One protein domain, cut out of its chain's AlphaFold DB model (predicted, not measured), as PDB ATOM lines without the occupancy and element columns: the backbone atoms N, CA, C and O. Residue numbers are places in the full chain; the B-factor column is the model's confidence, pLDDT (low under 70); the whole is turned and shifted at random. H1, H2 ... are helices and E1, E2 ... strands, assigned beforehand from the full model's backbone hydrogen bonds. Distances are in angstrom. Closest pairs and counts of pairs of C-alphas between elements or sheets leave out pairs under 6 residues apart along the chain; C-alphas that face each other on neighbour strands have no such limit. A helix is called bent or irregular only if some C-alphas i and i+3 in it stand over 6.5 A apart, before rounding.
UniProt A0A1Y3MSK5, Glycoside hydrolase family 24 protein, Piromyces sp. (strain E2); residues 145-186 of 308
ATOM      1  N   THR A 145      44.386 -45.198  12.479       87.00
ATOM      2  CA  THR A 145      43.110 -44.934  11.813       87.00
ATOM      3  C   THR A 145      43.176 -45.357  10.348       87.00
ATOM      4  O   THR A 145      43.920 -44.742   9.579       87.00
ATOM      5  N   PRO A 146      42.412 -46.387   9.940       91.12
ATOM      6  CA  PRO A 146      42.302 -46.778   8.543       91.12
ATOM      7  C   PRO A 146      41.687 -45.679   7.674       91.12
ATOM      8  O   PRO A 146      40.823 -44.925   8.119       91.12
ATOM      9  N   PHE A 147      42.114 -45.622   6.417       90.50
ATOM     10  CA  PHE A 147      41.616 -44.689   5.409       90.50
ATOM     11  C   PHE A 147      41.689 -45.307   4.008       90.50
ATOM     12  O   PHE A 147      42.377 -46.305   3.783       90.50
ATOM     13  N   LYS A 148      40.982 -44.718   3.045       92.88
ATOM     14  CA  LYS A 148      41.089 -45.061   1.627       92.88
ATOM     15  C   LYS A 148      42.212 -44.237   0.996       92.88
ATOM     16  O   LYS A 148      42.139 -43.010   0.969       92.88
ATOM     17  N   CYS A 149      43.233 -44.886   0.442       87.25
ATOM     18  CA  CYS A 149      44.282 -44.168  -0.284       87.25
ATOM     19  C   CYS A 149      43.778 -43.651  -1.653       87.25
ATOM     20  O   CYS A 149      42.720 -44.081  -2.121       87.25
ATOM     21  N   PRO A 150      44.519 -42.766  -2.351       82.50
ATOM     22  CA  PRO A 150      44.110 -42.244  -3.663       82.50
ATOM     23  C   PRO A 150      43.856 -43.320  -4.730       82.50
ATOM     24  O   PRO A 150      43.023 -43.127  -5.610       82.50
ATOM     25  N   ALA A 151      44.529 -44.471  -4.628       80.06
ATOM     26  CA  ALA A 151      44.315 -45.624  -5.505       80.06
ATOM     27  C   ALA A 151      43.092 -46.485  -5.110       80.06
ATOM     28  O   ALA A 151      42.812 -47.491  -5.751       80.06
ATOM     29  N   GLY A 152      42.362 -46.106  -4.057       90.44
ATOM     30  CA  GLY A 152      41.133 -46.764  -3.614       90.44
ATOM     31  C   GLY A 152      41.328 -47.895  -2.606       90.44
ATOM     32  O   GLY A 152      40.338 -48.458  -2.152       90.44
ATOM     33  N   TYR A 153      42.558 -48.243  -2.226       93.38
ATOM     34  CA  TYR A 153      42.812 -49.359  -1.310       93.38
ATOM     35  C   TYR A 153      42.666 -48.958   0.167       93.38
ATOM     36  O   TYR A 153      43.078 -47.857   0.555       93.38
ATOM     37  N   PRO A 154      42.130 -49.849   1.018       94.69
ATOM     38  CA  PRO A 154      42.101 -49.641   2.458       94.69
ATOM     39  C   PRO A 154      43.522 -49.705   3.025       94.69
ATOM     40  O   PRO A 154      44.273 -50.653   2.781       94.69
ATOM     41  N   THR A 155      43.895 -48.660   3.754       91.31
ATOM     42  CA  THR A 155      45.272 -48.374   4.166       91.31
ATOM     43  C   THR A 155      45.315 -47.967   5.636       91.31
ATOM     44  O   THR A 155      44.392 -47.316   6.122       91.31
ATOM     45  N   VAL A 156      46.380 -48.322   6.357       88.88
ATOM     46  CA  VAL A 156      46.611 -47.913   7.754       88.88
ATOM     47  C   VAL A 156      48.094 -47.638   8.012       88.88
ATOM     48  O   VAL A 156      48.953 -47.993   7.206       88.88
ATOM     49  N   GLY A 157      48.436 -47.001   9.132       86.31
ATOM     50  CA  GLY A 157      49.828 -46.751   9.487       86.31
ATOM     51  C   GLY A 157      50.519 -45.788   8.521       86.31
ATOM     52  O   GLY A 157      49.919 -44.821   8.060       86.31
ATOM     53  N   TYR A 158      51.786 -46.064   8.214       82.38
ATOM     54  CA  TYR A 158      52.595 -45.296   7.259       82.38
ATOM     55  C   TYR A 158      52.420 -45.821   5.821       82.38
ATOM     56  O   TYR A 158      53.404 -46.040   5.125       82.38
ATOM     57  N   GLY A 159      51.179 -46.100   5.404       85.69
ATOM     58  CA  GLY A 159      50.876 -46.579   4.046       85.69
ATOM     59  C   GLY A 159      50.716 -48.098   3.888       85.69
ATOM     60  O   GLY A 159      50.796 -48.602   2.771       85.69
ATOM     61  N   HIS A 160      50.466 -48.844   4.968       89.06
ATOM     62  CA  HIS A 160      50.242 -50.290   4.896       89.06
ATOM     63  C   HIS A 160      48.922 -50.613   4.187       89.06
ATOM     64  O   HIS A 160      47.846 -50.275   4.690       89.06
ATOM     65  N   LYS A 161      48.994 -51.311   3.050       91.38
ATOM     66  CA  LYS A 161      47.826 -51.772   2.290       91.38
ATOM     67  C   LYS A 161      47.225 -53.024   2.934       91.38
ATOM     68  O   LYS A 161      47.837 -54.088   2.910       91.38
ATOM     69  N   CYS A 162      46.004 -52.919   3.454       92.19
ATOM     70  CA  CYS A 162      45.388 -53.993   4.239       92.19
ATOM     71  C   CYS A 162      44.898 -55.182   3.389       92.19
ATOM     72  O   CYS A 162      44.831 -56.307   3.892       92.19
ATOM     73  N   CYS A 163      44.547 -54.943   2.119       91.88
ATOM     74  CA  CYS A 163      44.120 -55.966   1.158       91.88
ATOM     75  C   CYS A 163      44.241 -55.486  -0.306       91.88
ATOM     76  O   CYS A 163      44.508 -54.315  -0.574       91.88
ATOM     77  N   ASP A 164      44.016 -56.396  -1.261       92.19
ATOM     78  CA  ASP A 164      44.155 -56.141  -2.705       92.19
ATOM     79  C   ASP A 164      42.860 -55.703  -3.416       92.19
ATOM     80  O   ASP A 164      42.840 -55.608  -4.643       92.19
ATOM     81  N   TYR A 165      41.785 -55.395  -2.682       93.94
ATOM     82  CA  TYR A 165      40.553 -54.842  -3.257       93.94
ATOM     83  C   TYR A 165      40.308 -53.403  -2.800       93.94
ATOM     84  O   TYR A 165      40.734 -52.985  -1.724       93.94
ATOM     85  N   THR A 166      39.617 -52.633  -3.635       96.25
ATOM     86  CA  THR A 166      39.324 -51.222  -3.369       96.25
ATOM     87  C   THR A 166      38.064 -51.045  -2.529       96.25
ATOM     88  O   THR A 166      37.105 -51.805  -2.657       96.25
ATOM     89  N   VAL A 167      38.034 -49.984  -1.729       96.00
ATOM     90  CA  VAL A 167      36.873 -49.520  -0.965       96.00
ATOM     91  C   VAL A 167      36.403 -48.163  -1.487       96.00
ATOM     92  O   VAL A 167      37.154 -47.434  -2.130       96.00
ATOM     93  N   SER A 168      35.153 -47.791  -1.212       95.19
ATOM     94  CA  SER A 168      34.584 -46.525  -1.702       95.19
ATOM     95  C   SER A 168      34.755 -45.363  -0.718       95.19
ATOM     96  O   SER A 168      34.757 -44.204  -1.136       95.19
ATOM     97  N   SER A 169      34.971 -45.638   0.572       94.31
ATOM     98  CA  SER A 169      35.111 -44.623   1.629       94.31
ATOM     99  C   SER A 169      36.093 -45.042   2.728       94.31
ATOM    100  O   SER A 169      36.391 -46.226   2.874       94.31
ATOM    101  N   ASP A 170      36.541 -44.078   3.537       91.25
ATOM    102  CA  ASP A 170      37.401 -44.334   4.702       91.25
ATOM    103  C   ASP A 170      36.724 -45.249   5.731       91.25
ATOM    104  O   ASP A 170      37.364 -46.136   6.287       91.25
ATOM    105  N   ALA A 171      35.408 -45.108   5.932       93.94
ATOM    106  CA  ALA A 171      34.649 -45.961   6.848       93.94
ATOM    107  C   ALA A 171      34.722 -47.445   6.450       93.94
ATOM    108  O   ALA A 171      34.858 -48.321   7.301       93.94
ATOM    109  N   GLN A 172      34.706 -47.735   5.146       95.62
ATOM    110  CA  GLN A 172      34.834 -49.100   4.632       95.62
ATOM    111  C   GLN A 172      36.251 -49.672   4.773       95.62
ATOM    112  O   GLN A 172      36.413 -50.882   4.658       95.62
ATOM    113  N   ALA A 173      37.270 -48.851   5.053       94.00
ATOM    114  CA  ALA A 173      38.633 -49.329   5.273       94.00
ATOM    115  C   ALA A 173      38.829 -50.009   6.639       94.00
ATOM    116  O   ALA A 173      39.784 -50.765   6.810       94.00
ATOM    117  N   TYR A 174      37.918 -49.801   7.596       92.81
ATOM    118  CA  TYR A 174      38.051 -50.355   8.946       92.81
ATOM    119  C   TYR A 174      37.994 -51.881   8.985       92.81
ATOM    120  O   TYR A 174      38.874 -52.498   9.577       92.81
ATOM    121  N   SER A 175      37.006 -52.496   8.329       94.12
ATOM    122  CA  SER A 175      36.860 -53.959   8.329       94.12
ATOM    123  C   SER A 175      38.066 -54.679   7.687       94.12
ATOM    124  O   SER A 175      38.631 -55.559   8.334       94.12
ATOM    125  N   PRO A 176      38.566 -54.279   6.498       94.38
ATOM    126  CA  PRO A 176      39.781 -54.865   5.924       94.38
ATOM    127  C   PRO A 176      41.031 -54.699   6.800       94.38
ATOM    128  O   PRO A 176      41.924 -55.548   6.774       94.38
ATOM    129  N   CYS A 177      41.115 -53.602   7.558       91.69
ATOM    130  CA  CYS A 177      42.276 -53.278   8.383       91.69
ATOM    131  C   CYS A 177      42.167 -53.752   9.844       91.69
ATOM    132  O   CYS A 177      43.111 -53.543  10.606       91.69
ATOM    133  N   GLU A 178      41.065 -54.396  10.245       90.00
ATOM    134  CA  GLU A 178      40.737 -54.710  11.646       90.00
ATOM    135  C   GLU A 178      41.883 -55.417  12.388       90.00
ATOM    136  O   GLU A 178      42.286 -55.008  13.480       90.00
ATOM    137  N   LYS A 179      42.495 -56.419  11.744       87.81
ATOM    138  CA  LYS A 179      43.607 -57.204  12.310       87.81
ATOM    139  C   LYS A 179      44.865 -56.383  12.623       87.81
ATOM    140  O   LYS A 179      45.676 -56.803  13.441       87.81
ATOM    141  N   PHE A 180      45.041 -55.237  11.966       85.50
ATOM    142  CA  PHE A 180      46.201 -54.363  12.148       85.50
ATOM    143  C   PHE A 180      45.951 -53.267  13.188       85.50
ATOM    144  O   PHE A 180      46.907 -52.721  13.737       85.50
ATOM    145  N   ILE A 181      44.682 -52.955  13.477       82.31
ATOM    146  CA  ILE A 181      44.303 -51.887  14.411       82.31
ATOM    147  C   ILE A 181      43.887 -52.393  15.788       82.31
ATOM    148  O   ILE A 181      44.054 -51.657  16.757       82.31
ATOM    149  N   SER A 182      43.429 -53.643  15.910       74.12
ATOM    150  CA  SER A 182      42.971 -54.234  17.179       74.12
ATOM    151  C   SER A 182      44.027 -54.219  18.296       74.12
ATOM    152  O   SER A 182      43.686 -54.241  19.476       74.12
ATOM    153  N   SER A 183      45.311 -54.120  17.938       66.69
ATOM    154  CA  SER A 183      46.443 -53.980  18.864       66.69
ATOM    155  C   SER A 183      47.279 -52.714  18.634       66.69
ATOM    156  O   SER A 183      48.364 -52.585  19.201       66.69
ATOM    157  N   CYS A 184      46.831 -51.768  17.799       66.25
ATOM    158  CA  CYS A 184      47.656 -50.631  17.390       66.25
ATOM    159  C   CYS A 184      47.879 -49.626  18.533       66.25
ATOM    160  O   CYS A 184      46.947 -49.040  19.079       66.25
ATOM    161  N   ARG A 185      49.153 -49.403  18.870       64.38
ATOM    162  CA  ARG A 185      49.656 -48.280  19.675       64.38
ATOM    163  C   ARG A 185      50.468 -47.363  18.759       64.38
ATOM    164  O   ARG A 185      50.926 -47.815  17.713       64.38
ATOM    165  N   VAL A 186      50.699 -46.105  19.143       52.88
ATOM    166  CA  VAL A 186      51.496 -45.146  18.339       52.88
ATOM    167  C   VAL A 186      52.874 -45.719  17.948       52.88
ATOM    168  O   VAL A 186      53.366 -45.453  16.852       52.88
TER     169      VAL A 186
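AT A GLANCE: This is residues 145 to 186 of the 308 residues of the protein "Glycoside hydrolase family 24 protein" of Piromyces sp. (strain E2) (UniProt A0A1Y3MSK5). This small domain has little regular structure: a core of loops round one short strand, E1, with one helix, H1, packed on it. Residues 147 to 148 and 160 to 161 pair antiparallel with E1, and a long loop, residues 157 to 170, leads on to H1. The printed part has 42 residues, 14 of them in named elements, in the order E1, H1; the class is mixed. It is compact and rounded, with a radius of gyration of the C-alphas of 9.1 A and spans of 25 by 18 by 16 A.

HOW THE PARTS SIT: E1, residues 154 to 156, pairs with no named strand. The closest C-alphas of E1 and H1, residues 171 to 181, are those of Pro 154 and Ala 173, 4.5 A apart. In H1, 3 of 7 O i to N i+4 pairs and 5 of 8 O i to N i+3 pairs are within hydrogen-bond range.

IN THESE COORDINATES: E1 begins at C-alpha 154 (42.101, -49.641, 2.458). H1, 13.6 A long, ends at C-alpha 181 (44.303, -51.887, 14.411); it is irregular, with C-alphas 176 and 179 7.8 A apart.

THE WHOLE: The C-alphas farthest apart, of Ser 168 and Val 186, are 26.3 A apart. The printed part has no cut, and the link from E1 to H1 is long. Residues 183 to 186 have pLDDT under 70.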